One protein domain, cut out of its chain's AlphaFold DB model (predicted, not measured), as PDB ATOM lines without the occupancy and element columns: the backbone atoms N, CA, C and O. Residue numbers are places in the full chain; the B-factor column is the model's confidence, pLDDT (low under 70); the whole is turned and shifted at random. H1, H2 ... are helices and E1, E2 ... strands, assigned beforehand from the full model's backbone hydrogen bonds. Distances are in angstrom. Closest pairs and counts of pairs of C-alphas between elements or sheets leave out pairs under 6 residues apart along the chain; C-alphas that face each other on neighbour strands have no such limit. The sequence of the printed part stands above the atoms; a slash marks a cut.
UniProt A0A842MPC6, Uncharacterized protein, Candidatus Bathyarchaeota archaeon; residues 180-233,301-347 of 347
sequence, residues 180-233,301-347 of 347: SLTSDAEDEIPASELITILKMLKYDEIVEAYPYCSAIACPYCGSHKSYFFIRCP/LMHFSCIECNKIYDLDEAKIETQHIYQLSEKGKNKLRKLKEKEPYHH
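AT A GLANCE: This is residues 180 to 233 and 301 to 347 of the 347 residues of an uncharacterized protein of Candidatus Bathyarchaeota archaeon (UniProt A0A842MPC6). A long ribbon of two strands, E1 and E5, arches through the middle of a drawn-out model, with H1 packed on its hollow side; a small three-stranded sheet, E2, E3 and E4, sits beyond one end of the ribbon, and H2 follows at the other, leading into a tail that sticks out. The printed part has 101 residues, with two named helices and five named strands in the order H1, E1, E2, E3, E4, E5, H2, a mixed class of helices and strands. Both sheets are antiparallel, with the orders E2, E3, E4 and E1, E5. The whole is only just loose, close to extended, with a radius of gyration of the C-alphas of 18.6 A and spans of 69 by 31 by 22 A.

HOW THE PARTS SIT: In the three-stranded sheet, E3, residues 301 to 306, is the inner strand between the edge strands E2, residues 226 to 231, and E4, residues 312 to 314. E2 and E3 are antiparallel at 155 degrees, with N 229 and O 303 within hydrogen-bond range at 3.0 A. E3 and E4 form a hairpin, with N 304 and O 313 at 2.8 A. The other sheet pairs E1, residues 207 to 217, with E5, residues 319 to 328, antiparallel at 156 degrees; N 208 and O 327 are 2.8 A apart, and N 321 and O 215 are 2.9 A apart. E1 bends by 80 degrees at residue 213. E4 and E5 are apart, and E1 and E2 only just so, their closest C-alphas being 8.4 A apart. H1, residues 191 to 203, comes closest to E1 at the C-alphas of Leu 201 and Val 207, 5.7 A, and to E5 at those of Leu 198 and Tyr 326, 7.3 A. H2, residues 330 to 340, comes closest to E1 at the C-alphas of Gly 332 and Val 207, 6.2 A. H1 and H2 are apart, and neither is on the three-stranded sheet. In H1 and H2 every O i to N i+4 pair is within hydrogen-bond range.

IN THESE COORDINATES: H1 is 18.5 A long and begins at C-alpha 191, (99.106, 120.123, 203.137). E1 measures 23.4 A and E5 27.9 A; E2 measures 15.7 A, E3 16.4 A and E4 7.1 A. E5 begins at C-alpha 319, (105.989, 114.227, 218.743). H2 is 15.5 A long and ends at C-alpha 340, (76.230, 126.987, 197.032).

THE WHOLE: The C-alphas of Pro 233 and His 347, the two farthest apart, are 71.8 A apart. Residues 337 to 347, of which 337 to 340 belong to H2, stand free; without them the body spans 56 by 25 by 20 A. Residues 234 to 300 are not printed, and C-alphas 233 and 301 are 5.9 A apart across this cut. Of the links that are printed whole, none is long. The mean pLDDT of the printed part is 87.8, and residues 186 to 188 and 342 to 347 are under 70.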
ATOM      1  N   SER A 180     108.149 115.072 204.293       85.50
ATOM      2  CA  SER A 180     107.068 116.049 204.405       85.50
ATOM      3  C   SER A 180     105.715 115.354 204.329       85.50
ATOM      4  O   SER A 180     105.588 114.329 203.662       85.50
ATOM      5  N   LEU A 181     104.698 115.936 204.964       83.75
ATOM      6  CA  LEU A 181     103.317 115.509 204.749       83.75
ATOM      7  C   LEU A 181     102.805 116.003 203.399       83.75
ATOM      8  O   LEU A 181     103.076 117.136 202.996       83.75
ATOM      9  N   THR A 182     102.027 115.152 202.747       85.00
ATOM     10  CA  THR A 182     101.342 115.420 201.483       85.00
ATOM     11  C   THR A 182      99.863 115.067 201.621       85.00
ATOM     12  O   THR A 182      99.476 114.344 202.541       85.00
ATOM     13  N   SER A 183      99.040 115.578 200.711       80.12
ATOM     14  CA  SER A 183      97.637 115.192 200.554       80.12
ATOM     15  C   SER A 183      97.410 114.648 199.149       80.12
ATOM     16  O   SER A 183      98.020 115.138 198.203       80.12
ATOM     17  N   ASP A 184      96.508 113.677 199.020       77.88
ATOM     18  CA  ASP A 184      96.152 113.078 197.724       77.88
ATOM     19  C   ASP A 184      95.194 113.956 196.901       77.88
ATOM     20  O   ASP A 184      94.900 113.651 195.748       77.88
ATOM     21  N   ALA A 185      94.678 115.038 197.490       72.62
ATOM     22  CA  ALA A 185      93.856 116.003 196.781       72.62
ATOM     23  C   ALA A 185      94.731 116.874 195.865       72.62
ATOM     24  O   ALA A 185      95.740 117.429 196.309       72.62
ATOM     25  N   GLU A 186      94.339 116.985 194.594       62.47
ATOM     26  CA  GLU A 186      94.908 117.935 193.631       62.47
ATOM     27  C   GLU A 186      94.473 119.363 194.002       62.47
ATOM     28  O   GLU A 186      93.605 119.941 193.357       62.47
ATOM     29  N   ASP A 187      95.036 119.923 195.074       59.03
ATOM     30  CA  ASP A 187      94.639 121.236 195.588       59.03
ATOM     31  C   ASP A 187      95.798 122.250 195.588       59.03
ATOM     32  O   ASP A 187      96.962 121.917 195.812       59.03
ATOM     33  N   GLU A 188      95.449 123.528 195.398       68.56
ATOM     34  CA  GLU A 188      96.340 124.698 195.519       68.56
ATOM     35  C   GLU A 188      96.775 124.983 196.976       68.56
ATOM     36  O   GLU A 188      97.622 125.845 197.217       68.56
ATOM     37  N   ILE A 189      96.200 124.276 197.958       74.56
ATOM     38  CA  ILE A 189      96.405 124.518 199.393       74.56
ATOM     39  C   ILE A 189      97.544 123.629 199.924       74.56
ATOM     40  O   ILE A 189      97.458 122.401 199.832       74.56
ATOM     41  N   PRO A 190      98.590 124.194 200.557       83.62
ATOM     42  CA  PRO A 190      99.645 123.409 201.192       83.62
ATOM     43  C   PRO A 190      99.096 122.427 202.239       83.62
ATOM     44  O   PRO A 190      98.293 122.798 203.094       83.62
ATOM     45  N   ALA A 191      99.604 121.190 202.256       83.69
ATOM     46  CA  ALA A 191      99.106 120.123 203.137       83.69
ATOM     47  C   ALA A 191      99.041 120.514 204.633       83.69
ATOM     48  O   ALA A 191      98.109 120.134 205.338       83.69
ATOM     49  N   SER A 192      99.995 121.312 205.129       80.38
ATOM     50  CA  SER A 192      99.994 121.806 206.516       80.38
ATOM     51  C   SER A 192      98.807 122.721 206.833       80.38
ATOM     52  O   SER A 192      98.246 122.667 207.930       80.38
ATOM     53  N   GLU A 193      98.425 123.559 205.874       85.62
ATOM     54  CA  GLU A 193      97.275 124.450 205.994       85.62
ATOM     55  C   GLU A 193      95.976 123.647 205.899       85.62
ATOM     56  O   GLU A 193      95.118 123.757 206.777       85.62
ATOM     57  N   LEU A 194      95.888 122.739 204.923       88.88
ATOM     58  CA  LEU A 194      94.739 121.856 204.741       88.88
ATOM     59  C   LEU A 194      94.432 121.034 206.004       88.88
ATOM     60  O   LEU A 194      93.285 120.985 206.445       88.88
ATOM     61  N   ILE A 195      95.448 120.439 206.641       86.81
ATOM     62  CA  ILE A 195      95.278 119.679 207.893       86.81
ATOM     63  C   ILE A 195      94.715 120.566 209.009       86.81
ATOM     64  O   ILE A 195      93.851 120.129 209.774       86.81
ATOM     65  N   THR A 196      95.190 121.807 209.115       88.31
ATOM     66  CA  THR A 196      94.708 122.760 210.124       88.31
ATOM     67  C   THR A 196      93.231 123.078 209.889       88.31
ATOM     68  O   THR A 196      92.427 122.972 210.818       88.31
ATOM     69  N   ILE A 197      92.848 123.358 208.641       91.25
ATOM     70  CA  ILE A 197      91.455 123.616 208.252       91.25
ATOM     71  C   ILE A 197      90.576 122.394 208.544       91.25
ATOM     72  O   ILE A 197      89.528 122.523 209.171       91.25
ATOM     73  N   LEU A 198      91.004 121.188 208.166       92.12
ATOM     74  CA  LEU A 198      90.245 119.955 208.402       92.12
ATOM     75  C   LEU A 198      90.058 119.656 209.897       92.12
ATOM     76  O   LEU A 198      88.989 119.194 210.304       92.12
ATOM     77  N   LYS A 199      91.050 119.969 210.742       90.62
ATOM     78  CA  LYS A 199      90.908 119.904 212.208       90.62
ATOM     79  C   LYS A 199      89.823 120.871 212.711       90.62
ATOM     80  O   LYS A 199      89.018 120.467 213.549       90.62
ATOM     81  N   MET A 200      89.751 122.095 212.179       92.88
ATOM     82  CA  MET A 200      88.695 123.065 212.520       92.88
ATOM     83  C   MET A 200      87.315 122.604 212.033       92.88
ATOM     84  O   MET A 200      86.357 122.590 212.801       92.88
ATOM     85  N   LEU A 201      87.212 122.130 210.789       93.50
ATOM     86  CA  LEU A 201      85.956 121.617 210.234       93.50
ATOM     87  C   LEU A 201      85.442 120.386 210.993       93.50
ATOM     88  O   LEU A 201      84.231 120.197 211.106       93.50
ATOM     89  N   LYS A 202      86.344 119.551 211.522       92.88
ATOM     90  CA  LYS A 202      85.979 118.433 212.398       92.88
ATOM     91  C   LYS A 202      85.366 118.938 213.701       92.88
ATOM     92  O   LYS A 202      84.350 118.401 214.127       92.88
ATOM     93  N   TYR A 203      85.968 119.957 214.318       93.12
ATOM     94  CA  TYR A 203      85.457 120.564 215.552       93.12
ATOM     95  C   TYR A 203      84.032 121.111 215.370       93.12
ATOM     96  O   TYR A 203      83.181 120.909 216.230       93.12
ATOM     97  N   ASP A 204      83.737 121.695 214.206       92.62
ATOM     98  CA  ASP A 204      82.394 122.182 213.857       92.62
ATOM     99  C   ASP A 204      81.422 121.085 213.372       92.62
ATOM    100  O   ASP A 204      80.276 121.376 212.980       92.62
ATOM    101  N   GLU A 205      81.868 119.824 213.392       92.19
ATOM    102  CA  GLU A 205      81.173 118.627 212.901       92.19
ATOM    103  C   GLU A 205      80.769 118.734 211.418       92.19
ATOM    104  O   GLU A 205      79.763 118.169 210.984       92.19
ATOM    105  N   ILE A 206      81.512 119.505 210.621       94.12
ATOM    106  CA  ILE A 206      81.329 119.628 209.163       94.12
ATOM    107  C   ILE A 206      81.945 118.419 208.453       94.12
ATOM    108  O   ILE A 206      81.420 117.950 207.443       94.12
ATOM    109  N   VAL A 207      83.042 117.898 208.996       94.75
ATOM    110  CA  VAL A 207      83.679 116.667 208.529       94.75
ATOM    111  C   VAL A 207      83.774 115.663 209.666       94.75
ATOM    112  O   VAL A 207      83.994 116.017 210.823       94.75
ATOM    113  N   GLU A 208      83.627 114.399 209.320       94.88
ATOM    114  CA  GLU A 208      84.008 113.270 210.152       94.88
ATOM    115  C   GLU A 208      85.484 112.956 209.907       94.88
ATOM    116  O   GLU A 208      86.007 113.207 208.820       94.88
ATOM    117  N   ALA A 209      86.169 112.424 210.920       94.69
ATOM    118  CA  ALA A 209      87.587 112.104 210.828       94.69
ATOM    119  C   ALA A 209      87.860 110.703 211.370       94.69
ATOM    120  O   ALA A 209      87.559 110.410 212.528       94.69
ATOM    121  N   TYR A 210      88.501 109.885 210.547       94.06
ATOM    122  CA  TYR A 210      88.810 108.488 210.813       94.06
ATOM    123  C   TYR A 210      90.330 108.332 210.946       94.06
ATOM    124  O   TYR A 210      91.036 108.677 209.997       94.06
ATOM    125  N   PRO A 211      90.867 107.877 212.095       93.50
ATOM    126  CA  PRO A 211      92.304 107.663 212.264       93.50
ATOM    127  C   PRO A 211      92.883 106.779 211.155       93.50
ATOM    128  O   PRO A 211      92.306 105.744 210.828       93.50
ATOM    129  N   TYR A 212      94.014 107.193 210.586       89.62
ATOM    130  CA  TYR A 212      94.620 106.544 209.421       89.62
ATOM    131  C   TYR A 212      96.065 106.108 209.672       89.62
ATOM    132  O   TYR A 212      96.395 104.940 209.477       89.62
ATOM    133  N   CYS A 213      96.930 107.020 210.121       91.44
ATOM    134  CA  CYS A 213      98.337 106.712 210.381       91.44
ATOM    135  C   CYS A 213      98.949 107.643 211.434       91.44
ATOM    136  O   CYS A 213      98.376 108.675 211.777       91.44
ATOM    137  N   SER A 214     100.128 107.290 211.946       92.31
ATOM    138  CA  SER A 214     100.928 108.166 212.806       92.31
ATOM    139  C   SER A 214     101.978 108.907 211.983       92.31
ATOM    140  O   SER A 214     102.638 108.312 211.134       92.31
ATOM    141  N   ALA A 215     102.155 110.196 212.260       91.69
ATOM    142  CA  ALA A 215     103.178 111.033 211.652       91.69
ATOM    143  C   ALA A 215     104.088 111.644 212.718       91.69
ATOM    144  O   ALA A 215     103.647 111.989 213.815       91.69
ATOM    145  N   ILE A 216     105.354 111.811 212.351       92.94
ATOM    146  CA  ILE A 216     106.368 112.457 213.179       92.94
ATOM    147  C   ILE A 216     106.266 113.973 213.001       92.94
ATOM    148  O   ILE A 216     106.148 114.475 211.879       92.94
ATOM    149  N   ALA A 217     106.304 114.698 214.113       94.00
ATOM    150  CA  ALA A 217     106.387 116.147 214.168       94.00
ATOM    151  C   ALA A 217     107.576 116.575 215.032       94.00
ATOM    152  O   ALA A 217     107.902 115.948 216.043       94.00
ATOM    153  N   CYS A 218     108.193 117.692 214.649       96.19
ATOM    154  CA  CYS A 218     109.245 118.323 215.425       96.19
ATOM    155  C   CYS A 218     108.726 118.673 216.829       96.19
ATOM    156  O   CYS A 218     107.743 119.416 216.933       96.19
ATOM    157  N   PRO A 219     109.393 118.237 217.911       97.31
ATOM    158  CA  PRO A 219     108.941 118.534 219.270       97.31
ATOM    159  C   PRO A 219     109.065 120.016 219.632       97.31
ATOM    160  O   PRO A 219     108.409 120.491 220.553       97.31
ATOM    161  N   TYR A 220     109.881 120.767 218.890       97.00
ATOM    162  CA  TYR A 220     110.168 122.167 219.184       97.00
ATOM    163  C   TYR A 220     109.241 123.157 218.476       97.00
ATOM    164  O   TYR A 220     108.990 124.230 219.011       97.00
ATOM    165  N   CYS A 221     108.765 122.834 217.269       95.25
ATOM    166  CA  CYS A 221     107.929 123.746 216.477       95.25
ATOM    167  C   CYS A 221     106.687 123.095 215.851       95.25
ATOM    168  O   CYS A 221     105.929 123.777 215.172       95.25
ATOM    169  N   GLY A 222     106.481 121.786 216.027       92.69
ATOM    170  CA  GLY A 222     105.347 121.050 215.457       92.69
ATOM    171  C   GLY A 222     105.425 120.800 213.948       92.69
ATOM    172  O   GLY A 222     104.528 120.176 213.394       92.69
ATOM    173  N   SER A 223     106.478 121.256 213.262       92.44
ATOM    174  CA  SER A 223     106.623 121.033 211.821       92.44
ATOM    175  C   SER A 223     106.816 119.557 211.483       92.44
ATOM    176  O   SER A 223     107.604 118.858 212.121       92.44
ATOM    177  N   HIS A 224     106.163 119.118 210.409       91.62
ATOM    178  CA  HIS A 224     106.347 117.794 209.813       91.62
ATOM    179  C   HIS A 224     107.414 117.765 208.708       91.62
ATOM    180  O   HIS A 224     107.625 116.726 208.085       91.62
ATOM    181  N   LYS A 225     108.082 118.896 208.434       92.38
ATOM    182  CA  LYS A 225     109.173 118.968 207.457       92.38
ATOM    183  C   LYS A 225     110.508 118.712 208.138       92.38
ATOM    184  O   LYS A 225     111.008 119.545 208.905       92.38
ATOM    185  N   SER A 226     111.099 117.566 207.844       93.19
ATOM    186  CA  SER A 226     112.403 117.181 208.376       93.19
ATOM    187  C   SER A 226     113.185 116.369 207.358       93.19
ATOM    188  O   SER A 226     112.593 115.750 206.481       93.19
ATOM    189  N   TYR A 227     114.510 116.350 207.459       92.50
ATOM    190  CA  TYR A 227     115.288 115.294 206.816       92.50
ATOM    191  C   TYR A 227     115.663 114.246 207.861       92.50
ATOM    192  O   TYR A 227     116.079 114.580 208.974       92.50
ATOM    193  N   PHE A 228     115.477 112.977 207.505       93.31
ATOM    194  CA  PHE A 228     115.875 111.830 208.315       93.31
ATOM    195  C   PHE A 228     117.291 111.409 207.946       93.31
ATOM    196  O   PHE A 228     117.646 111.337 206.767       93.31
ATOM    197  N   PHE A 229     118.093 111.093 208.953       93.50
ATOM    198  CA  PHE A 229     119.426 110.551 208.760       93.50
ATOM    199  C   PHE A 229     119.791 109.619 209.910       93.50
ATOM    200  O   PHE A 229     119.248 109.675 211.012       93.50
ATOM    201  N   ILE A 230     120.756 108.753 209.633       95.38
ATOM    202  CA  ILE A 230     121.297 107.803 210.594       95.38
ATOM    203  C   ILE A 230     122.741 108.167 210.931       95.38
ATOM    204  O   ILE A 230     123.466 108.679 210.076       95.38
ATOM    205  N   ARG A 231     123.161 107.922 212.175       95.94
ATOM    206  CA  ARG A 231     124.508 108.230 212.673       95.94
ATOM    207  C   ARG A 231     125.203 107.018 213.272       95.94
ATOM    208  O   ARG A 231     124.566 106.110 213.807       95.94
ATOM    209  N   CYS A 232     126.530 107.040 213.217       97.56
ATOM    210  CA  CYS A 232     127.368 106.155 214.013       97.56
ATOM    211  C   CYS A 232     127.171 106.453 215.511       97.56
ATOM    212  O   CYS A 232     127.296 107.617 215.890       97.56
ATOM    213  N   PRO A 233     126.920 105.441 216.360       96.88
ATOM    214  CA  PRO A 233     126.775 105.645 217.801       96.88
ATOM    215  C   PRO A 233     128.082 106.050 218.497       96.88
ATOM    216  O   PRO A 233     128.036 106.599 219.588       96.88
ATOM    217  N   LEU A 301     122.160 105.277 215.255       96.25
ATOM    218  CA  LEU A 301     121.259 106.241 215.881       96.25
ATOM    219  C   LEU A 301     120.373 106.887 214.813       96.25
ATOM    220  O   LEU A 301     120.883 107.380 213.805       96.25
ATOM    221  N   MET A 302     119.063 106.910 215.041       95.38
ATOM    222  CA  MET A 302     118.071 107.494 214.136       95.38
ATOM    223  C   MET A 302     117.746 108.919 214.564       95.38
ATOM    224  O   MET A 302     117.324 109.132 215.693       95.38
ATOM    225  N   HIS A 303     117.920 109.876 213.658       95.50
ATOM    226  CA  HIS A 303     117.690 111.284 213.948       95.50
ATOM    227  C   HIS A 303     116.917 111.972 212.827       95.50
ATOM    228  O   HIS A 303     116.967 111.595 211.652       95.50
ATOM    229  N   PHE A 304     116.252 113.047 213.215       95.50
ATOM    230  CA  PHE A 304     115.552 113.976 212.353       95.50
ATOM    231  C   PHE A 304     116.161 115.358 212.544       95.50
ATOM    232  O   PHE A 304     116.516 115.745 213.654       95.50
ATOM    233  N   SER A 305     116.254 116.133 211.471       95.12
ATOM    234  CA  SER A 305     116.537 117.564 211.559       95.12
ATOM    235  C   SER A 305     115.372 118.325 210.967       95.12
ATOM    236  O   SER A 305     115.043 118.165 209.790       95.12
ATOM    237  N   CYS A 306     114.736 119.156 211.788       95.31
ATOM    238  CA  CYS A 306     113.634 119.996 211.347       95.31
ATOM    239  C   CYS A 306     114.143 121.075 210.392       95.31
ATOM    240  O   CYS A 306     115.115 121.756 210.697       95.31
ATOM    241  N   ILE A 307     113.457 121.276 209.271       93.44
ATOM    242  CA  ILE A 307     113.847 122.295 208.284       93.44
ATOM    243  C   ILE A 307     113.378 123.686 208.695       93.44
ATOM    244  O   ILE A 307     114.030 124.675 208.394       93.44
ATOM    245  N   GLU A 308     112.265 123.760 209.423       93.12
ATOM    246  CA  GLU A 308     111.702 125.042 209.846       93.12
ATOM    247  C   GLU A 308     112.493 125.664 211.010       93.12
ATOM    248  O   GLU A 308     112.592 126.881 211.105       93.12
ATOM    249  N   CYS A 309     113.072 124.852 211.910       95.81
ATOM    250  CA  CYS A 309     113.785 125.364 213.094       95.81
ATOM    251  C   CYS A 309     115.230 124.872 213.261       95.81
ATOM    252  O   CYS A 309     115.876 125.243 214.239       95.81
ATOM    253  N   ASN A 310     115.744 124.045 212.346       95.06
ATOM    254  CA  ASN A 310     117.112 123.503 212.341       95.06
ATOM    255  C   ASN A 310     117.526 122.697 213.582       95.06
ATOM    256  O   ASN A 310     118.702 122.378 213.750       95.06
ATOM    257  N   LYS A 311     116.580 122.339 214.456       97.06
ATOM    258  CA  LYS A 311     116.856 121.471 215.601       97.06
ATOM    259  C   LYS A 311     116.889 120.007 215.184       97.06
ATOM    260  O   LYS A 311     116.054 119.558 214.395       97.06
ATOM    261  N   ILE A 312     117.846 119.292 215.764       96.12
ATOM    262  CA  ILE A 312     117.984 117.842 215.660       96.12
ATOM    263  C   ILE A 312     117.246 117.205 216.835       96.12
ATOM    264  O   ILE A 312     117.280 117.748 217.938       96.12
ATOM    265  N   TYR A 313     116.563 116.098 216.572       96.56
ATOM    266  CA  TYR A 313     115.880 115.288 217.575       96.56
ATOM    267  C   TYR A 313     115.868 113.819 217.152       96.56
ATOM    268  O   TYR A 313     116.011 113.516 215.962       96.56
ATOM    269  N   ASP A 314     115.723 112.907 218.103       95.88
ATOM    270  CA  ASP A 314     115.554 111.478 217.826       95.88
ATOM    271  C   ASP A 314     114.071 111.061 217.811       95.88
ATOM    272  O   ASP A 314     113.161 111.894 217.813       95.88
ATOM    273  N   LEU A 315     113.813 109.757 217.700       93.25
ATOM    274  CA  LEU A 315     112.447 109.233 217.684       93.25
ATOM    275  C   LEU A 315     111.758 109.314 219.056       93.25
ATOM    276  O   LEU A 315     110.535 109.428 219.091       93.25
ATOM    277  N   ASP A 316     112.514 109.266 220.152       94.94
ATOM    278  CA  ASP A 316     111.972 109.307 221.514       94.94
ATOM    279  C   ASP A 316     111.542 110.735 221.879       94.94
ATOM    280  O   ASP A 316     110.518 110.946 222.529       94.94
ATOM    281  N   GLU A 317     112.288 111.730 221.400       96.69
ATOM    282  CA  GLU A 317     111.944 113.145 221.511       96.69
ATOM    283  C   GLU A 317     110.818 113.556 220.552       96.69
ATOM    284  O   GLU A 317     110.143 114.559 220.788       96.69
ATOM    285  N   ALA A 318     110.615 112.831 219.449       95.44
ATOM    286  CA  ALA A 318     109.648 113.193 218.422       95.44
ATOM    287  C   ALA A 318     108.203 113.221 218.944       95.44
ATOM    288  O   ALA A 318     107.728 112.318 219.633       95.44
ATOM    289  N   LYS A 319     107.432 114.222 218.504       95.75
ATOM    290  CA  LYS A 319     105.989 114.227 218.743       95.75
ATOM    291  C   LYS A 319     105.307 113.313 217.726       95.75
ATOM    292  O   LYS A 319     105.437 113.521 216.521       95.75
ATOM    293  N   ILE A 320     104.534 112.342 218.208       94.62
ATOM    294  CA  ILE A 320     103.744 111.445 217.359       94.62
ATOM    295  C   ILE A 320     102.305 111.962 217.266       94.62
ATOM    296  O   ILE A 320     101.576 111.993 218.256       94.62
ATOM    297  N   GLU A 321     101.886 112.370 216.068       91.75
ATOM    298  CA  GLU A 321     100.524 112.843 215.800       91.75
ATOM    299  C   GLU A 321      99.735 111.837 214.960       91.75
ATOM    300  O   GLU A 321     100.227 111.319 213.961       91.75
ATOM    301  N   THR A 322      98.476 111.592 215.329       92.62
ATOM    302  CA  THR A 322      97.570 110.760 214.523       92.62
ATOM    303  C   THR A 322      96.983 111.579 213.376       92.62
ATOM    304  O   THR A 322      96.285 112.572 213.596       92.62
ATOM    305  N   GLN A 323      97.240 111.139 212.151       91.75
ATOM    306  CA  GLN A 323      96.625 111.637 210.930       91.75
ATOM    307  C   GLN A 323      95.310 110.911 210.663       91.75
ATOM    308  O   GLN A 323      95.105 109.774 211.097       91.75
ATOM    309  N   HIS A 324      94.410 111.588 209.959       93.62
ATOM    310  CA  HIS A 324      93.051 111.120 209.732       93.62
ATOM    311  C   HIS A 324      92.685 111.203 208.253       93.62
ATOM    312  O   HIS A 324      93.146 112.093 207.540       93.62
ATOM    313  N   ILE A 325      91.791 110.318 207.834       92.69
ATOM    314  CA  ILE A 325      90.988 110.489 206.628       92.69
ATOM    315  C   ILE A 325      89.754 111.298 207.012       92.69
ATOM    316  O   ILE A 325      89.080 110.978 207.994       92.69
ATOM    317  N   TYR A 326      89.454 112.332 206.235       92.75
ATOM    318  CA  TYR A 326      88.303 113.196 206.461       92.75
ATOM    319  C   TYR A 326      87.216 112.932 205.425       92.75
ATOM    320  O   TYR A 326      87.504 112.764 204.240       92.75
ATOM    321  N   GLN A 327      85.962 112.910 205.868       93.88
ATOM    322  CA  GLN A 327      84.792 112.775 204.998       93.88
ATOM    323  C   GLN A 327      83.733 113.799 205.394       93.88
ATOM    324  O   GLN A 327      83.598 114.134 206.566       93.88
ATOM    325  N   LEU A 328      82.975 114.324 204.429       94.38
ATOM    326  CA  LEU A 328      81.892 115.261 204.734       94.38
ATOM    327  C   LEU A 328      80.803 114.587 205.570       94.38
ATOM    328  O   LEU A 328      80.219 113.595 205.133       94.38
ATOM    329  N   SER A 329      80.478 115.187 206.717       94.31
ATOM    330  CA  SER A 329      79.341 114.759 207.531       94.31
ATOM    331  C   SER A 329      78.020 115.157 206.863       94.31
ATOM    332  O   SER A 329      77.978 116.051 206.011       94.31
ATOM    333  N   GLU A 330      76.902 114.572 207.293       91.88
ATOM    334  CA  GLU A 330      75.570 114.989 206.824       91.88
ATOM    335  C   GLU A 330      75.281 116.473 207.124       91.88
ATOM    336  O   GLU A 330      74.744 117.209 206.289       91.88
ATOM    337  N   LYS A 331      75.721 116.968 208.288       90.88
ATOM    338  CA  LYS A 331      75.650 118.393 208.654       90.88
ATOM    339  C   LYS A 331      76.493 119.254 207.711       90.88
ATOM    340  O   LYS A 331      76.033 120.315 207.282       90.88
ATOM    341  N   GLY A 332      77.695 118.798 207.363       91.88
ATOM    342  CA  GLY A 332      78.578 119.460 206.407       91.88
ATOM    343  C   GLY A 332      77.985 119.525 205.005       91.88
ATOM    344  O   GLY A 332      77.941 120.607 204.421       91.88
ATOM    345  N   LYS A 333      77.434 118.413 204.500       92.06
ATOM    346  CA  LYS A 333      76.718 118.360 203.211       92.06
ATOM    347  C   LYS A 333      75.581 119.385 203.166       92.06
ATOM    348  O   LYS A 333      75.483 120.153 202.209       92.06
ATOM    349  N   ASN A 334      74.775 119.463 204.226       87.81
ATOM    350  CA  ASN A 334      73.674 120.424 204.330       87.81
ATOM    351  C   ASN A 334      74.148 121.887 204.387       87.81
ATOM    352  O   ASN A 334      73.573 122.740 203.711       87.81
ATOM    353  N   LYS A 335      75.201 122.199 205.158       88.31
ATOM    354  CA  LYS A 335      75.788 123.553 205.215       88.31
ATOM    355  C   LYS A 335      76.383 123.977 203.871       88.31
ATOM    356  O   LYS A 335      76.133 125.090 203.421       88.31
ATOM    357  N   LEU A 336      77.127 123.090 203.212       86.38
ATOM    358  CA  LEU A 336      77.728 123.370 201.907       86.38
ATOM    359  C   LEU A 336      76.677 123.552 200.811       86.38
ATOM    360  O   LEU A 336      76.862 124.389 199.931       86.38
ATOM    361  N   ARG A 337      75.558 122.819 200.872       84.75
ATOM    362  CA  ARG A 337      74.425 123.032 199.965       84.75
ATOM    363  C   ARG A 337      73.874 124.458 200.083       84.75
ATOM    364  O   ARG A 337      73.755 125.130 199.067       84.75
ATOM    365  N   LYS A 338      73.657 124.942 201.311       84.31
ATOM    366  CA  LYS A 338      73.208 126.322 201.578       84.31
ATOM    367  C   LYS A 338      74.218 127.387 201.137       84.31
ATOM    368  O   LYS A 338      73.816 128.450 200.701       84.31
ATOM    369  N   LEU A 339      75.521 127.106 201.227       81.88
ATOM    370  CA  LEU A 339      76.574 128.016 200.747       81.88
ATOM    371  C   LEU A 339      76.641 128.100 199.212       81.88
ATOM    372  O   LEU A 339      77.022 129.135 198.670       81.88
ATOM    373  N   LYS A 340      76.298 127.014 198.505       75.81
ATOM    374  CA  LYS A 340      76.230 126.987 197.032       75.81
ATOM    375  C   LYS A 340      74.957 127.632 196.487       75.81
ATOM    376  O   LYS A 340      74.957 128.124 195.361       75.81
ATOM    377  N   GLU A 341      73.892 127.643 197.277       71.75
ATOM    378  CA  GLU A 341      72.686 128.431 197.032       71.75
ATOM    379  C   GLU A 341      73.004 129.912 197.322       71.75
ATOM    380  O   GLU A 341      72.695 130.430 198.389       71.75
ATOM    381  N   LYS A 342      73.696 130.606 196.402       52.78
ATOM    382  CA  LYS A 342      73.921 132.055 196.536       52.78
ATOM    383  C   LYS A 342      72.586 132.793 196.681       52.78
ATOM    384  O   LYS A 342      71.653 132.552 195.915       52.78
ATOM    385  N   GLU A 343      72.575 133.728 197.629       54.06
ATOM    386  CA  GLU A 343      71.572 134.771 197.830       54.06
ATOM    387  C   GLU A 343      71.092 135.366 196.495       54.06
ATOM    388  O   GLU A 343      71.908 135.873 195.714       54.06
ATOM    389  N   PRO A 344      69.778 135.360 196.214       47.91
ATOM    390  CA  PRO A 344      69.230 136.276 195.239       47.91
ATOM    391  C   PRO A 344      69.275 137.684 195.858       47.91
ATOM    392  O   PRO A 344      68.632 137.924 196.873       47.91
ATOM    393  N   TYR A 345      69.993 138.599 195.199       44.84
ATOM    394  CA  TYR A 345      70.035 140.056 195.418       44.84
ATOM    395  C   TYR A 345      70.968 140.603 196.509       44.84
ATOM    396  O   TYR A 345      70.730 140.430 197.692       44.84
ATOM    397  N   HIS A 346      71.922 141.437 196.084       43.88
ATOM    398  CA  HIS A 346      71.864 142.875 196.370       43.88
ATOM    399  C   HIS A 346      72.569 143.657 195.243       43.88
ATOM    400  O   HIS A 346      73.733 143.406 194.934       43.88
ATOM    401  N   HIS A 347      71.793 144.529 194.589       41.09
ATOM    402  CA  HIS A 347      72.221 145.568 193.647       41.09
ATOM    403  C   HIS A 347      72.686 146.814 194.394       41.09
ATOM    404  O   HIS A 347      72.108 147.072 195.478       41.09
TER     405      HIS A 347